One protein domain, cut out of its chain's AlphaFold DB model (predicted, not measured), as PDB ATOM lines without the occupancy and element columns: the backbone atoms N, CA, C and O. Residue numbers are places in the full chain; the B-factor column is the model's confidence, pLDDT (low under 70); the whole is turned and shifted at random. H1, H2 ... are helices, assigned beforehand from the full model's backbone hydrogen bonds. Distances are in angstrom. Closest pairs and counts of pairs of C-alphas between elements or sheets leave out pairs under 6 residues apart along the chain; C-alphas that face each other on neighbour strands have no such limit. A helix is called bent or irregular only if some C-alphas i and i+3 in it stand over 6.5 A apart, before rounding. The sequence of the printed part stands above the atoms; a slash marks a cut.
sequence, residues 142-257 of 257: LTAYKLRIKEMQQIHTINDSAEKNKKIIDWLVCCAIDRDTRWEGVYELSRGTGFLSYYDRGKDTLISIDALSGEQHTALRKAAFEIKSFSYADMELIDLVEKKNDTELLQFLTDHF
ATOM      1  N   LEU A 142     -47.140  26.061  30.531       97.69
ATOM      2  CA  LEU A 142     -46.641  27.432  30.587       97.69
ATOM      3  C   LEU A 142     -47.656  28.374  31.250       97.69
ATOM      4  O   LEU A 142     -47.260  29.224  32.045       97.69
ATOM      5  N   THR A 143     -48.947  28.230  30.952       97.94
ATOM      6  CA  THR A 143     -50.002  29.056  31.555       97.94
ATOM      7  C   THR A 143     -50.046  28.876  33.073       97.94
ATOM      8  O   THR A 143     -50.054  29.875  33.799       97.94
ATOM      9  N   ALA A 144     -49.982  27.630  33.554       98.25
ATOM     10  CA  ALA A 144     -49.895  27.331  34.981       98.25
ATOM     11  C   ALA A 144     -48.635  27.954  35.609       98.25
ATOM     12  O   ALA A 144     -48.727  28.694  36.589       98.25
ATOM     13  N   TYR A 145     -47.461  27.769  34.998       98.56
ATOM     14  CA  TYR A 145     -46.208  28.343  35.501       98.56
ATOM     15  C   TYR A 145     -46.229  29.875  35.544       98.56
ATOM     16  O   TYR A 145     -45.803  30.455  36.543       98.56
ATOM     17  N   LYS A 146     -46.753  30.555  34.514       98.38
ATOM     18  CA  LYS A 146     -46.888  32.024  34.506       98.38
ATOM     19  C   LYS A 146     -47.734  32.518  35.674       98.38
ATOM     20  O   LYS A 146     -47.384  33.521  36.297       98.38
ATOM     21  N   LEU A 147     -48.845  31.833  35.959       98.44
ATOM     22  CA  LEU A 147     -49.700  32.161  37.095       98.44
ATOM     23  C   LEU A 147     -48.923  32.007  38.409       98.44
ATOM     24  O   LEU A 147     -48.843  32.962  39.180       98.44
ATOM     25  N   ARG A 148     -48.268  30.857  38.617       98.75
ATOM     26  CA  ARG A 148     -47.510  30.584  39.848       98.75
ATOM     27  C   ARG A 148     -46.326  31.525  40.050       98.75
ATOM     28  O   ARG A 148     -46.075  31.924  41.185       98.75
ATOM     29  N   ILE A 149     -45.648  31.939  38.976       98.75
ATOM     30  CA  ILE A 149     -44.585  32.954  39.027       98.75
ATOM     31  C   ILE A 149     -45.127  34.275  39.574       98.75
ATOM     32  O   ILE A 149     -44.581  34.803  40.542       98.75
ATOM     33  N   LYS A 150     -46.226  34.784  39.005       98.69
ATOM     34  CA  LYS A 150     -46.820  36.063  39.421       98.69
ATOM     35  C   LYS A 150     -47.297  36.038  40.870       98.69
ATOM     36  O   LYS A 150     -47.037  36.980  41.614       98.69
ATOM     37  N   GLU A 151     -47.972  34.967  41.281       98.62
ATOM     38  CA  GLU A 151     -48.428  34.805  42.665       98.62
ATOM     39  C   GLU A 151     -47.250  34.811  43.646       98.62
ATOM     40  O   GLU A 151     -47.275  35.541  44.633       98.62
ATOM     41  N   MET A 152     -46.177  34.063  43.365       98.50
ATOM     42  CA  MET A 152     -45.014  34.021  44.254       98.50
ATOM     43  C   MET A 152     -44.278  35.364  44.314       98.50
ATOM     44  O   MET A 152     -43.835  35.769  45.388       98.50
ATOM     45  N   GLN A 153     -44.190  36.091  43.197       98.31
ATOM     46  CA  GLN A 153     -43.653  37.454  43.184       98.31
ATOM     47  C   GLN A 153     -44.465  38.380  44.100       98.31
ATOM     48  O   GLN A 153     -43.879  39.136  44.871       98.31
ATOM     49  N   GLN A 154     -45.799  38.278  44.089       98.50
ATOM     50  CA  GLN A 154     -46.660  39.032  45.008       98.50
ATOM     51  C   GLN A 154     -46.428  38.619  46.464       98.50
ATOM     52  O   GLN A 154     -46.200  39.477  47.315       98.50
ATOM     53  N   ILE A 155     -46.406  37.315  46.753       97.75
ATOM     54  CA  ILE A 155     -46.141  36.785  48.098       97.75
ATOM     55  C   ILE A 155     -44.783  37.273  48.619       97.75
ATOM     56  O   ILE A 155     -44.647  37.609  49.795       97.75
ATOM     57  N   HIS A 156     -43.777  37.382  47.749       95.38
ATOM     58  CA  HIS A 156     -42.449  37.850  48.126       95.38
ATOM     59  C   HIS A 156     -42.427  39.309  48.614       95.38
ATOM     60  O   HIS A 156     -41.554  39.655  49.411       95.38
ATOM     61  N   THR A 157     -43.402  40.138  48.226       97.25
ATOM     62  CA  THR A 157     -43.521  41.532  48.700       97.25
ATOM     63  C   THR A 157     -44.122  41.665  50.104       97.25
ATOM     64  O   THR A 157     -44.056  42.742  50.692       97.25
ATOM     65  N   ILE A 158     -44.680  40.588  50.671       97.69
ATOM     66  CA  ILE A 158     -45.254  40.603  52.021       97.69
ATOM     67  C   ILE A 158     -44.123  40.730  53.052       97.69
ATOM     68  O   ILE A 158     -43.164  39.946  53.038       97.69
ATOM     69  N   ASN A 159     -44.252  41.721  53.940       97.31
ATOM     70  CA  ASN A 159     -43.283  42.007  55.002       97.31
ATOM     71  C   ASN A 159     -43.535  41.182  56.269       97.31
ATOM     72  O   ASN A 159     -42.578  40.776  56.924       97.31
ATOM     73  N   ASP A 160     -44.802  40.930  56.613       96.75
ATOM     74  CA  ASP A 160     -45.150  40.103  57.768       96.75
ATOM     75  C   ASP A 160     -44.769  38.641  57.507       96.75
ATOM     76  O   ASP A 160     -45.241  38.011  56.558       96.75
ATOM     77  N   SER A 161     -43.870  38.100  58.329       92.38
ATOM     78  CA  SER A 161     -43.297  36.771  58.101       92.38
ATOM     79  C   SER A 161     -44.313  35.647  58.297       92.38
ATOM     80  O   SER A 161     -44.260  34.652  57.573       92.38
ATOM     81  N   ALA A 162     -45.255  35.799  59.232       92.06
ATOM     82  CA  ALA A 162     -46.274  34.794  59.505       92.06
ATOM     83  C   ALA A 162     -47.302  34.727  58.365       92.06
ATOM     84  O   ALA A 162     -47.600  33.643  57.859       92.06
ATOM     85  N   GLU A 163     -47.786  35.880  57.904       95.50
ATOM     86  CA  GLU A 163     -48.672  35.991  56.749       95.50
ATOM     87  C   GLU A 163     -47.992  35.471  55.481       95.50
ATOM     88  O   GLU A 163     -48.572  34.657  54.757       95.50
ATOM     89  N   LYS A 164     -46.740  35.874  55.235       94.12
ATOM     90  CA  LYS A 164     -45.952  35.402  54.092       94.12
ATOM     91  C   LYS A 164     -45.827  33.884  54.091       94.12
ATOM     92  O   LYS A 164     -46.093  33.259  53.068       94.12
ATOM     93  N   ASN A 165     -45.481  33.283  55.229       92.56
ATOM     94  CA  ASN A 165     -45.365  31.831  55.348       92.56
ATOM     95  C   ASN A 165     -46.697  31.128  55.073       92.56
ATOM     96  O   ASN A 165     -46.726  30.172  54.300       92.56
ATOM     97  N   LYS A 166     -47.810  31.633  55.622       93.50
ATOM     98  CA  LYS A 166     -49.147  31.094  55.334       93.50
ATOM     99  C   LYS A 166     -49.456  31.130  53.834       93.50
ATOM    100  O   LYS A 166     -49.885  30.126  53.271       93.50
ATOM    101  N   LYS A 167     -49.178  32.255  53.169       96.50
ATOM    102  CA  LYS A 167     -49.394  32.407  51.725       96.50
ATOM    103  C   LYS A 167     -48.494  31.508  50.884       96.50
ATOM    104  O   LYS A 167     -48.944  31.013  49.854       96.50
ATOM    105  N   ILE A 168     -47.253  31.266  51.312       95.81
ATOM    106  CA  ILE A 168     -46.371  30.295  50.652       95.81
ATOM    107  C   ILE A 168     -46.969  28.886  50.740       95.81
ATOM    108  O   ILE A 168     -46.969  28.183  49.734       95.81
ATOM    109  N   ILE A 169     -47.503  28.479  51.896       95.31
ATOM    110  CA  ILE A 169     -48.144  27.163  52.051       95.31
ATOM    111  C   ILE A 169     -49.365  27.053  51.134       95.31
ATOM    112  O   ILE A 169     -49.459  26.092  50.374       95.31
ATOM    113  N   ASP A 170     -50.256  28.050  51.140       96.81
ATOM    114  CA  ASP A 170     -51.421  28.084  50.243       96.81
ATOM    115  C   ASP A 170     -50.998  27.945  48.771       96.81
ATOM    116  O   ASP A 170     -51.556  27.143  48.021       96.81
ATOM    117  N   TRP A 171     -49.958  28.680  48.367       98.12
ATOM    118  CA  TRP A 171     -49.403  28.621  47.017       98.12
ATOM    119  C   TRP A 171     -48.836  27.240  46.672       98.12
ATOM    120  O   TRP A 171     -49.085  26.735  45.580       98.12
ATOM    121  N   LEU A 172     -48.118  26.595  47.597       97.25
ATOM    122  CA  LEU A 172     -47.588  25.245  47.394       97.25
ATOM    123  C   LEU A 172     -48.698  24.206  47.246       97.25
ATOM    124  O   LEU A 172     -48.588  23.319  46.400       97.25
ATOM    125  N   VAL A 173     -49.780  24.334  48.018       97.56
ATOM    126  CA  VAL A 173     -50.966  23.476  47.883       97.56
ATOM    127  C   VAL A 173     -51.590  23.666  46.503       97.56
ATOM    128  O   VAL A 173     -51.875  22.682  45.822       97.56
ATOM    129  N   CYS A 174     -51.725  24.906  46.025       98.38
ATOM    130  CA  CYS A 174     -52.192  25.155  44.662       98.38
ATOM    131  C   CYS A 174     -51.264  24.549  43.599       98.38
ATOM    132  O   CYS A 174     -51.760  23.945  42.647       98.38
ATOM    133  N   CYS A 175     -49.941  24.660  43.770       98.25
ATOM    134  CA  CYS A 175     -48.973  24.018  42.881       98.25
ATOM    135  C   CYS A 175     -49.155  22.497  42.858       98.25
ATOM    136  O   CYS A 175     -49.168  21.927  41.777       98.25
ATOM    137  N   ALA A 176     -49.321  21.859  44.022       97.38
ATOM    138  CA  ALA A 176     -49.476  20.410  44.176       97.38
ATOM    139  C   ALA A 176     -50.793  19.863  43.587       97.38
ATOM    140  O   ALA A 176     -50.839  18.737  43.086       97.38
ATOM    141  N   ILE A 177     -51.869  20.650  43.624       98.38
ATOM    142  CA  ILE A 177     -53.156  20.275  43.022       98.38
ATOM    143  C   ILE A 177     -53.060  20.294  41.489       98.38
ATOM    144  O   ILE A 177     -53.498  19.348  40.829       98.38
ATOM    145  N   ASP A 178     -52.463  21.344  40.923       98.19
ATOM    146  CA  ASP A 178     -52.308  21.516  39.478       98.19
ATOM    147  C   ASP A 178     -51.307  20.504  38.898       98.19
ATOM    148  O   ASP A 178     -50.179  20.380  39.368       98.19
ATOM    149  N   ARG A 179     -51.713  19.769  37.855       96.88
ATOM    150  CA  ARG A 179     -50.905  18.691  37.269       96.88
ATOM    151  C   ARG A 179     -49.546  19.167  36.768       96.88
ATOM    152  O   ARG A 179     -48.560  18.461  36.976       96.88
ATOM    153  N   ASP A 180     -49.491  20.331  36.134       97.12
ATOM    154  CA  ASP A 180     -48.288  20.796  35.445       97.12
ATOM    155  C   ASP A 180     -47.263  21.388  36.420       97.12
ATOM    156  O   ASP A 180     -46.058  21.374  36.158       97.12
ATOM    157  N   THR A 181     -47.721  21.852  37.585       98.00
ATOM    158  CA  THR A 181     -46.863  22.372  38.661       98.00
ATOM    159  C   THR A 181     -46.781  21.454  39.877       98.00
ATOM    160  O   THR A 181     -46.148  21.824  40.865       98.00
ATOM    161  N   ARG A 182     -47.367  20.247  39.814       97.38
ATOM    162  CA  ARG A 182     -47.501  19.340  40.964       97.38
ATOM    163  C   ARG A 182     -46.190  19.097  41.673       97.38
ATOM    164  O   ARG A 182     -46.103  19.286  42.881       97.38
ATOM    165  N   TRP A 183     -45.178  18.733  40.889       95.44
ATOM    166  CA  TRP A 183     -43.816  18.498  41.357       95.44
ATOM    167  C   TRP A 183     -43.285  19.652  42.216       95.44
ATOM    168  O   TRP A 183     -42.676  19.419  43.254       95.44
ATOM    169  N   GLU A 184     -43.560  20.890  41.806       95.69
ATOM    170  CA  GLU A 184     -43.071  22.094  42.475       95.69
ATOM    171  C   GLU A 184     -43.691  22.267  43.864       95.69
ATOM    172  O   GLU A 184     -43.015  22.711  44.790       95.69
ATOM    173  N   GLY A 185     -44.967  21.898  44.007       95.31
ATOM    174  CA  GLY A 185     -45.690  21.943  45.272       95.31
ATOM    175  C   GLY A 185     -45.331  20.779  46.189       95.31
ATOM    176  O   GLY A 185     -44.889  20.992  47.317       95.31
ATOM    177  N   VAL A 186     -45.490  19.544  45.699       93.56
ATOM    178  CA  VAL A 186     -45.323  18.336  46.526       93.56
ATOM    179  C   VAL A 186     -43.902  18.204  47.050       93.56
ATOM    180  O   VAL A 186     -43.744  17.915  48.226       93.56
ATOM    181  N   TYR A 187     -42.884  18.527  46.241       90.38
ATOM    182  CA  TYR A 187     -41.488  18.440  46.674       90.38
ATOM    183  C   TYR A 187     -41.200  19.317  47.896       90.38
ATOM    184  O   TYR A 187     -40.409  18.938  48.757       90.38
ATOM    185  N   GLU A 188     -41.807  20.505  47.981       90.06
ATOM    186  CA  GLU A 188     -41.599  21.388  49.131       90.06
ATOM    187  C   GLU A 188     -42.516  21.075  50.313       90.06
ATOM    188  O   GLU A 188     -42.122  21.346  51.448       90.06
ATOM    189  N   LEU A 189     -43.693  20.492  50.070       90.94
ATOM    190  CA  LEU A 189     -44.628  20.075  51.118       90.94
ATOM    191  C   LEU A 189     -44.226  18.753  51.792       90.94
ATOM    192  O   LEU A 189     -44.457  18.610  52.989       90.94
ATOM    193  N   SER A 190     -43.594  17.816  51.072       85.56
ATOM    194  CA  SER A 190     -43.172  16.502  51.595       85.56
ATOM    195  C   SER A 190     -41.771  16.502  52.231       85.56
ATOM    196  O   SER A 190     -41.197  15.450  52.529       85.56
ATOM    197  N   ARG A 191     -41.168  17.676  52.484       73.88
ATOM    198  CA  ARG A 191     -39.801  17.760  53.036       73.88
ATOM    199  C   ARG A 191     -39.750  17.216  54.464       73.88
ATOM    200  O   ARG A 191     -40.060  17.916  55.421       73.88
ATOM    201  N   GLY A 192     -39.286  15.976  54.600       64.56
ATOM    202  CA  GLY A 192     -39.060  15.306  55.887       64.56
ATOM    203  C   GLY A 192     -39.795  13.976  56.042       64.56
ATOM    204  O   GLY A 192     -39.410  13.171  56.886       64.56
ATOM    205  N   THR A 193     -40.782  13.705  55.195       62.62
ATOM    206  CA  THR A 193     -41.571  12.471  55.191       62.62
ATOM    207  C   THR A 193     -41.699  12.036  53.739       62.62
ATOM    208  O   THR A 193     -42.355  12.718  52.964       62.62
ATOM    209  N   GLY A 194     -40.962  10.997  53.350       63.59
ATOM    210  CA  GLY A 194     -40.999  10.477  51.983       63.59
ATOM    211  C   GLY A 194     -39.626  10.174  51.392       63.59
ATOM    212  O   GLY A 194     -38.571  10.376  52.014       63.59
ATOM    213  N   PHE A 195     -39.642   9.679  50.156       62.34
ATOM    214  CA  PHE A 195     -38.461   9.220  49.424       62.34
ATOM    215  C   PHE A 195     -37.440  10.349  49.181       62.34
ATOM    216  O   PHE A 195     -36.227  10.125  49.218       62.34
ATOM    217  N   LEU A 196     -37.914  11.584  49.000       65.25
ATOM    218  CA  LEU A 196     -37.086  12.752  48.671       65.25
ATOM    219  C   LEU A 196     -36.413  13.422  49.875       65.25
ATOM    220  O   LEU A 196     -35.492  14.223  49.692       65.25
ATOM    221  N   SER A 197     -36.788  13.041  51.099       69.00
ATOM    222  CA  SER A 197     -36.182  13.547  52.343       69.00
ATOM    223  C   SER A 197     -34.661  13.332  52.414       69.00
ATOM    224  O   SER A 197     -33.947  14.076  53.092       69.00
ATOM    225  N   TYR A 198     -34.132  12.358  51.661       70.25
ATOM    226  CA  TYR A 198     -32.695  12.117  51.530       70.25
ATOM    227  C   TYR A 198     -31.918  13.367  51.085       70.25
ATOM    228  O   TYR A 198     -30.830  13.624  51.601       70.25
ATOM    229  N   TYR A 199     -32.483  14.171  50.179       68.06
ATOM    230  CA  TYR A 199     -31.816  15.349  49.607       68.06
ATOM    231  C   TYR A 199     -31.722  16.545  50.560       68.06
ATOM    232  O   TYR A 199     -30.984  17.497  50.280       68.06
ATOM    233  N   ASP A 200     -32.451  16.485  51.674       68.56
ATOM    234  CA  ASP A 200     -32.643  17.592  52.606       68.56
ATOM    235  C   ASP A 200     -32.076  17.334  54.004       68.56
ATOM    236  O   ASP A 200     -32.212  18.182  54.889       68.56
ATOM    237  N   ARG A 201     -31.384  16.205  54.208       62.50
ATOM    238  CA  ARG A 201     -30.754  15.879  55.495       62.50
ATOM    239  C   ARG A 201     -29.859  17.028  55.978       62.50
ATOM    240  O   ARG A 201     -28.878  17.378  55.325       62.50
ATOM    241  N   GLY A 202     -30.194  17.582  57.145       58.56
ATOM    242  CA  GLY A 202     -29.407  18.616  57.826       58.56
ATOM    243  C   GLY A 202     -29.647  20.056  57.357       58.56
ATOM    244  O   GLY A 202     -28.841  20.922  57.687       58.56
ATOM    245  N   LYS A 203     -30.714  20.330  56.595       64.88
ATOM    246  CA  LYS A 203     -31.116  21.696  56.221       64.88
ATOM    247  C   LYS A 203     -32.393  22.089  56.960       64.88
ATOM    248  O   LYS A 203     -33.323  21.290  57.002       64.88
ATOM    249  N   ASP A 204     -32.444  23.316  57.481       55.34
ATOM    250  CA  ASP A 204     -33.660  23.870  58.088       55.34
ATOM    251  C   ASP A 204     -34.830  23.777  57.100       55.34
ATOM    252  O   ASP A 204     -34.784  24.296  55.974       55.34
ATOM    253  N   THR A 205     -35.881  23.074  57.515       59.94
ATOM    254  CA  THR A 205     -37.127  22.977  56.766       59.94
ATOM    255  C   THR A 205     -37.943  24.234  57.041       59.94
ATOM    256  O   THR A 205     -38.375  24.506  58.155       59.94
ATOM    257  N   LEU A 206     -38.139  25.043  56.000       59.56
ATOM    258  CA  LEU A 206     -38.943  26.267  56.082       59.56
ATOM    259  C   LEU A 206     -40.431  25.982  56.351       59.56
ATOM    260  O   LEU A 206     -41.144  26.883  56.781       59.56
ATOM    261  N   ILE A 207     -40.908  24.768  56.052       67.38
ATOM    262  CA  ILE A 207     -42.324  24.389  56.093       67.38
ATOM    263  C   ILE A 207     -42.419  22.953  56.620       67.38
ATOM    264  O   ILE A 207     -41.807  22.057  56.045       67.38
ATOM    265  N   SER A 208     -43.149  22.753  57.722       66.50
ATOM    266  CA  SER A 208     -43.521  21.417  58.215       66.50
ATOM    267  C   SER A 208     -44.843  20.990  57.581       66.50
ATOM    268  O   SER A 208     -45.741  21.820  57.444       66.50
ATOM    269  N   ILE A 209     -44.995  19.703  57.260       66.19
ATOM    270  CA  ILE A 209     -46.276  19.106  56.843       66.19
ATOM    271  C   ILE A 209     -47.386  19.346  57.878       66.19
ATOM    272  O   ILE A 209     -48.540  19.565  57.513       66.19
ATOM    273  N   ASP A 210     -47.024  19.433  59.162       75.00
ATOM    274  CA  ASP A 210     -47.942  19.745  60.264       75.00
ATOM    275  C   ASP A 210     -48.561  21.151  60.148       75.00
ATOM    276  O   ASP A 210     -49.493  21.489  60.878       75.00
ATOM    277  N   ALA A 211     -48.048  21.992  59.244       82.00
ATOM    278  CA  ALA A 211     -48.596  23.312  58.960       82.00
ATOM    279  C   ALA A 211     -49.796  23.280  57.995       82.00
ATOM    280  O   ALA A 211     -50.433  24.319  57.801       82.00
ATOM    281  N   LEU A 212     -50.117  22.130  57.387       91.12
ATOM    282  CA  LEU A 212     -51.291  21.989  56.527       91.12
ATOM    283  C   LEU A 212     -52.583  21.994  57.354       91.12
ATOM    284  O   LEU A 212     -52.778  21.210  58.280       91.12
ATOM    285  N   SER A 213     -53.516  22.859  56.970       93.69
ATOM    286  CA  SER A 213     -54.883  22.852  57.489       93.69
ATOM    287  C   SER A 213     -55.677  21.642  56.979       93.69
ATOM    288  O   SER A 213     -55.379  21.065  55.929       93.69
ATOM    289  N   GLY A 214     -56.760  21.292  57.680       94.56
ATOM    290  CA  GLY A 214     -57.656  20.209  57.257       94.56
ATOM    291  C   GLY A 214     -58.288  20.433  55.875       94.56
ATOM    292  O   GLY A 214     -58.466  19.477  55.118       94.56
ATOM    293  N   GLU A 215     -58.577  21.686  55.509       96.75
ATOM    294  CA  GLU A 215     -59.087  22.041  54.178       96.75
ATOM    295  C   GLU A 215     -58.046  21.785  53.083       96.75
ATOM    296  O   GLU A 215     -58.356  21.148  52.076       96.75
ATOM    297  N   GLN A 216     -56.796  22.204  53.303       96.56
ATOM    298  CA  GLN A 216     -55.694  21.957  52.368       96.56
ATOM    299  C   GLN A 216     -55.439  20.454  52.195       96.56
ATOM    300  O   GLN A 216     -55.347  19.981  51.063       96.56
ATOM    301  N   HIS A 217     -55.413  19.682  53.287       95.38
ATOM    302  CA  HIS A 217     -55.278  18.224  53.209       95.38
ATOM    303  C   HIS A 217     -56.440  17.588  52.429       95.38
ATOM    304  O   HIS A 217     -56.248  16.643  51.662       95.38
ATOM    305  N   THR A 218     -57.663  18.091  52.603       97.12
ATOM    306  CA  THR A 218     -58.842  17.586  51.883       97.12
ATOM    307  C   THR A 218     -58.743  17.885  50.386       97.12
ATOM    308  O   THR A 218     -59.027  17.011  49.567       97.12
ATOM    309  N   ALA A 219     -58.285  19.085  50.018       98.31
ATOM    310  CA  ALA A 219     -58.078  19.479  48.627       98.31
ATOM    311  C   ALA A 219     -56.976  18.655  47.940       98.31
ATOM    312  O   ALA A 219     -57.188  18.153  46.836       98.31
ATOM    313  N   LEU A 220     -55.835  18.455  48.608       97.62
ATOM    314  CA  LEU A 220     -54.743  17.613  48.109       97.62
ATOM    315  C   LEU A 220     -55.189  16.160  47.933       97.62
ATOM    316  O   LEU A 220     -54.938  15.557  46.892       97.62
ATOM    317  N   ARG A 221     -55.911  15.611  48.919       97.62
ATOM    318  CA  ARG A 221     -56.439  14.246  48.844       97.62
ATOM    319  C   ARG A 221     -57.400  14.087  47.672       97.62
ATOM    320  O   ARG A 221     -57.284  13.125  46.924       97.62
ATOM    321  N   LYS A 222     -58.314  15.040  47.477       98.38
ATOM    322  CA  LYS A 222     -59.206  15.045  46.314       98.38
ATOM    323  C   LYS A 222     -58.410  15.028  45.005       98.38
ATOM    324  O   LYS A 222     -58.701  14.206  44.145       98.38
ATOM    325  N   ALA A 223     -57.393  15.882  44.881       98.25
ATOM    326  CA  ALA A 223     -56.532  15.909  43.700       98.25
ATOM    327  C   ALA A 223     -55.821  14.564  43.465       98.25
ATOM    328  O   ALA A 223     -55.680  14.149  42.318       98.25
ATOM    329  N   ALA A 224     -55.430  13.858  44.531       97.81
ATOM    330  CA  ALA A 224     -54.819  12.537  44.434       97.81
ATOM    331  C   ALA A 224     -55.773  11.483  43.831       97.81
ATOM    332  O   ALA A 224     -55.388  10.750  42.926       97.81
ATOM    333  N   PHE A 225     -57.042  11.453  44.251       97.94
ATOM    334  CA  PHE A 225     -58.038  10.524  43.690       97.94
ATOM    335  C   PHE A 225     -58.494  10.878  42.262       97.94
ATOM    336  O   PHE A 225     -59.138  10.067  41.601       97.94
ATOM    337  N   GLU A 226     -58.172  12.074  41.761       97.38
ATOM    338  CA  GLU A 226     -58.462  12.493  40.381       97.38
ATOM    339  C   GLU A 226     -57.343  12.116  39.386       97.38
ATOM    340  O   GLU A 226     -57.473  12.351  38.177       97.38
ATOM    341  N   ILE A 227     -56.245  11.519  39.866       97.38
ATOM    342  CA  ILE A 227     -55.126  11.075  39.031       97.38
ATOM    343  C   ILE A 227     -55.586   9.925  38.133       97.38
ATOM    344  O   ILE A 227     -56.057   8.901  38.606       97.38
ATOM    345  N   LYS A 228     -55.411  10.096  36.819       95.50
ATOM    346  CA  LYS A 228     -55.749   9.082  35.799       95.50
ATOM    347  C   LYS A 228     -54.541   8.289  35.306       95.50
ATOM    348  O   LYS A 228     -54.686   7.237  34.697       95.50
ATOM    349  N   SER A 229     -53.351   8.853  35.473       94.56
ATOM    350  CA  SER A 229     -52.085   8.278  35.029       94.56
ATOM    351  C   SER A 229     -50.992   8.761  35.964       94.56
ATOM    352  O   SER A 229     -50.846   9.973  36.133       94.56
ATOM    353  N   PHE A 230     -50.226   7.838  36.529       94.12
ATOM    354  CA  PHE A 230     -49.221   8.177  37.524       94.12
ATOM    355  C   PHE A 230     -47.921   8.689  36.902       94.12
ATOM    356  O   PHE A 230     -47.341   8.076  36.006       94.12
ATOM    357  N   SER A 231     -47.450   9.812  37.430       93.50
ATOM    358  CA  SER A 231     -46.098  10.338  37.279       93.50
ATOM    359  C   SER A 231     -45.332  10.242  38.603       93.50
ATOM    360  O   SER A 231     -45.877   9.875  39.642       93.50
ATOM    361  N   TYR A 232     -44.055  10.617  38.588       89.38
ATOM    362  CA  TYR A 232     -43.243  10.639  39.804       89.38
ATOM    363  C   TYR A 232     -43.802  11.587  40.883       89.38
ATOM    364  O   TYR A 232     -43.862  11.226  42.052       89.38
ATOM    365  N   ALA A 233     -44.282  12.770  40.488       92.81
ATOM    366  CA  ALA A 233     -44.853  13.747  41.416       92.81
ATOM    367  C   ALA A 233     -46.188  13.286  42.028       92.81
ATOM    368  O   ALA A 233     -46.567  13.738  43.104       92.81
ATOM    369  N   ASP A 234     -46.899  12.390  41.347       95.00
ATOM    370  CA  ASP A 234     -48.155  11.830  41.836       95.00
ATOM    371  C   ASP A 234     -47.923  10.865  43.004       95.00
ATOM    372  O   ASP A 234     -48.696  10.873  43.951       95.00
ATOM    373  N   MET A 235     -46.829  10.095  42.991       92.88
ATOM    374  CA  MET A 235     -46.461   9.231  44.121       92.88
ATOM    375  C   MET A 235     -46.173  10.040  45.390       92.88
ATOM    376  O   MET A 235     -46.602   9.663  46.474       92.88
ATOM    377  N   GLU A 236     -45.502  11.184  45.249       90.75
ATOM    378  CA  GLU A 236     -45.243  12.097  46.368       90.75
ATOM    379  C   GLU A 236     -46.535  12.744  46.886       90.75
ATOM    380  O   GLU A 236     -46.696  12.922  48.089       90.75
ATOM    381  N   LEU A 237     -47.491  13.063  46.001       94.88
ATOM    382  CA  LEU A 237     -48.807  13.541  46.432       94.88
ATOM    383  C   LEU A 237     -49.561  12.472  47.235       94.88
ATOM    384  O   LEU A 237     -50.235  12.814  48.201       94.88
ATOM    385  N   ILE A 238     -49.454  11.202  46.837       94.88
ATOM    386  CA  ILE A 238     -50.084  10.070  47.529       94.88
ATOM    387  C   ILE A 238     -49.497   9.901  48.937       94.88
ATOM    388  O   ILE A 238     -50.268   9.841  49.892       94.88
ATOM    389  N   ASP A 239     -48.167   9.908  49.069       91.12
ATOM    390  CA  ASP A 239     -47.465   9.852  50.365       91.12
ATOM    391  C   ASP A 239     -47.868  11.031  51.270       91.12
ATOM    392  O   ASP A 239     -48.175  10.857  52.447       91.12
ATOM    393  N   LEU A 240     -47.981  12.233  50.693       91.19
ATOM    394  CA  LEU A 240     -48.360  13.453  51.410       91.19
ATOM    395  C   LEU A 240     -49.774  13.403  52.024       91.19
ATOM    396  O   LEU A 240     -50.033  14.095  53.007       91.19
ATOM    397  N   VAL A 241     -50.704  12.643  51.432       93.62
ATOM    398  CA  VAL A 241     -52.126  12.610  51.840       93.62
ATOM    399  C   VAL A 241     -52.557  11.284  52.465       93.62
ATOM    400  O   VAL A 241     -53.748  11.119  52.776       93.62
ATOM    401  N   GLU A 242     -51.625  10.338  52.610       93.44
ATOM    402  CA  GLU A 242     -51.865   9.039  53.227       93.44
ATOM    403  C   GLU A 242     -52.271   9.207  54.693       93.44
ATOM    404  O   GLU A 242     -51.698   9.975  55.468       93.44
ATOM    405  N   LYS A 243     -53.281   8.436  55.098       92.50
ATOM    406  CA  LYS A 243     -53.684   8.311  56.498       92.50
ATOM    407  C   LYS A 243     -53.263   6.953  57.046       92.50
ATOM    408  O   LYS A 243     -53.104   5.969  56.332       92.50
ATOM    409  N   LYS A 244     -53.171   6.847  58.371       92.88
ATOM    410  CA  LYS A 244     -52.960   5.545  59.015       92.88
ATOM    411  C   LYS A 244     -54.121   4.597  58.683       92.88
ATOM    412  O   LYS A 244     -55.264   4.907  59.014       92.88
ATOM    413  N   ASN A 245     -53.809   3.425  58.127       95.00
ATOM    414  CA  ASN A 245     -54.780   2.402  57.708       95.00
ATOM    415  C   ASN A 245     -55.768   2.891  56.630       95.00
ATOM    416  O   ASN A 245     -56.970   2.634  56.718       95.00
ATOM    417  N   ASP A 246     -55.271   3.615  55.630       96.81
ATOM    418  CA  ASP A 246     -56.088   4.208  54.574       96.81
ATOM    419  C   ASP A 246     -56.578   3.187  53.531       96.81
ATOM    420  O   ASP A 246     -56.017   3.032  52.446       96.81
ATOM    421  N   THR A 247     -57.650   2.466  53.866       97.25
ATOM    422  CA  THR A 247     -58.235   1.449  52.977       97.25
ATOM    423  C   THR A 247     -58.796   2.037  51.683       97.25
ATOM    424  O   THR A 247     -58.816   1.349  50.668       97.25
ATOM    425  N   GLU A 248     -59.251   3.294  51.709       97.69
ATOM    426  CA  GLU A 248     -59.761   3.995  50.524       97.69
ATOM    427  C   GLU A 248     -58.628   4.253  49.524       97.69
ATOM    428  O   GLU A 248     -58.754   3.927  48.344       97.69
ATOM    429  N   LEU A 249     -57.498   4.777  50.007       96.62
ATOM    430  CA  LEU A 249     -56.316   5.010  49.184       96.62
ATOM    431  C   LEU A 249     -55.740   3.699  48.637       96.62
ATOM    432  O   LEU A 249     -55.408   3.620  47.456       96.62
ATOM    433  N   LEU A 250     -55.678   2.649  49.465       96.75
ATOM    434  CA  LEU A 250     -55.215   1.327  49.036       96.75
ATOM    435  C   LEU A 250     -56.086   0.744  47.916       96.75
ATOM    436  O   LEU A 250     -55.552   0.202  46.946       96.75
ATOM    437  N   GLN A 251     -57.413   0.858  48.034       97.50
ATOM    438  CA  GLN A 251     -58.330   0.408  46.988       97.50
ATOM    439  C   GLN A 251     -58.103   1.195  45.692       97.50
ATOM    440  O   GLN A 251     -57.933   0.587  44.642       97.50
ATOM    441  N   PHE A 252     -58.007   2.526  45.771       97.19
ATOM    442  CA  PHE A 252     -57.738   3.374  44.606       97.19
ATOM    443  C   PHE A 252     -56.439   3.011  43.878       97.19
ATOM    444  O   PHE A 252     -56.423   2.974  42.647       97.19
ATOM    445  N   LEU A 253     -55.364   2.726  44.621       96.00
ATOM    446  CA  LEU A 253     -54.101   2.277  44.036       96.00
ATOM    447  C   LEU A 253     -54.244   0.890  43.397       96.00
ATOM    448  O   LEU A 253     -53.743   0.680  42.298       96.00
ATOM    449  N   THR A 254     -54.964  -0.032  44.042       96.19
ATOM    450  CA  THR A 254     -55.220  -1.383  43.508       96.19
ATOM    451  C   THR A 254     -56.054  -1.341  42.226       96.19
ATOM    452  O   THR A 254     -55.803  -2.106  41.309       96.19
ATOM    453  N   ASP A 255     -57.015  -0.424  42.119       95.38
ATOM    454  CA  ASP A 255     -57.849  -0.286  40.918       95.38
ATOM    455  C   ASP A 255     -57.076   0.281  39.710       95.38
ATOM    456  O   ASP A 255     -57.537   0.173  38.573       95.38
ATOM    457  N   HIS A 256     -55.906   0.888  39.939       93.62
ATOM    458  CA  HIS A 256     -55.062   1.465  38.892       93.62
ATOM    459  C   HIS A 256     -53.931   0.549  38.393       93.62
ATOM    460  O   HIS A 256     -53.372   0.847  37.331       93.62
ATOM    461  N   PHE A 257     -53.571  -0.511  39.127       89.44
ATOM    462  CA  PHE A 257     -52.425  -1.388  38.838       89.44
ATOM    463  C   PHE A 257     -52.838  -2.856  38.705       89.44
ATOM    464  O   PHE A 257     -52.357  -3.500  37.743       89.44
TER     465      PHE A 257
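AT A GLANCE: This is residues 142 to 257 of the 257 residues of an uncharacterized protein of Cytophaga hutchinsonii (strain ATCC 33406 / DSM 1761 / CIP 103989 / NBRC 15051 / NCIMB 9469 / D465) (UniProt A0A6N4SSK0). A cluster of short helices, H3, H5 and H6, gathers round one end of a long helix, H2, which together with H1 makes a helical hairpin reaching out from the cluster to one end of the domain. H7 lies at the far end of the longest axis, near H5, while H4 and the long link 201 to 213 lie to one side. The printed part has 116 residues with seven named helices, H1 to H7 in order along the chain, and no named strand; the class is all helix. It is compact, with a radius of gyration of the C-alphas of 14.6 A, and spans 46 by 34 by 27 A.

IN THESE COORDINATES: H1, residues 142 to 156, begins with C-alpha 142 at (-46.641, 27.432, 30.587) and is 20.8 A long from first to last C-alpha. H2, residues 161 to 177, is the longest helix at 24.4 A and ends with C-alpha 177 at (-53.156, 20.275, 43.022). H3 is residues 182 to 189, 10.6 A, and H4 is residues 195 to 200, 10.7 A. H4 is irregular, but only just: C-alphas 195 and 198 are 6.8 A apart. H5, residues 214 to 225, measures 16.7 A, and H6, residues 232 to 241, 15.1 A. H7, residues 247 to 256, measures 14.4 A and ends with C-alpha 256 at (-55.062, 1.465, 38.892).

HOW THE PARTS SIT: H2 is the hub, touching H1, H3 and H5. H1 and H2 form a hairpin at a shallow tilt of 11 degrees, opposite ways; their closest C-alphas, of Ile 155 and Lys 164, are 6.2 A apart. H2 and H3 form a hairpin at a steep tilt of 40 degrees, closest at Ala 176 and Arg 182, with C-alphas 3.9 A apart. With residues 170 to 177 alone H2 touches H5, the same way at a shallow tilt of 19 degrees; the closest C-alphas, of Ile 177 and Ala 223, are 5.6 A apart. H6 touches H3 at a steep tilt of 43 degrees, the closest C-alphas being those of Trp 183 and Ala 233, 4.9 A apart. H5 and H6 form a hairpin at a steep tilt of 41 degrees, with the closest C-alphas, of Arg 221 and Val 241, 5.5 A apart. The helix packing is part aligned, part crossed, with some touching helices side by side and others at a steeper angle: of the 5 pairs of helices that touch, 2 are at a shallow tilt. H4 touches no helix; it is close to but not clearly touching H3, the closest C-alphas, of Tyr 187 and Leu 196, being 7.5 A apart. H7 is close to but not clearly touching H5, with the closest C-alphas, of Phe 225 and Phe 252, 7.2 A apart. H1 and H7 are apart. Every O i to N i+4 pair is within hydrogen-bond range in H1, H2, H5 and H7; it is 3 of 4 in H3, 5 of 6 in H6 and 0 of 2 in H4, where 2 of 3 O i to N i+3 pairs are.

THE WHOLE: The two C-alphas farthest apart, of Asn 159 and Phe 257, are 47.2 A apart, and Phe 257 is the chain's last residue. The printed part has no cut. The link from H4 to H5 is long, with 13 residues. The mean pLDDT of the printed part is 90.3; residues 192 to 197 and 199 to 209 are under 70.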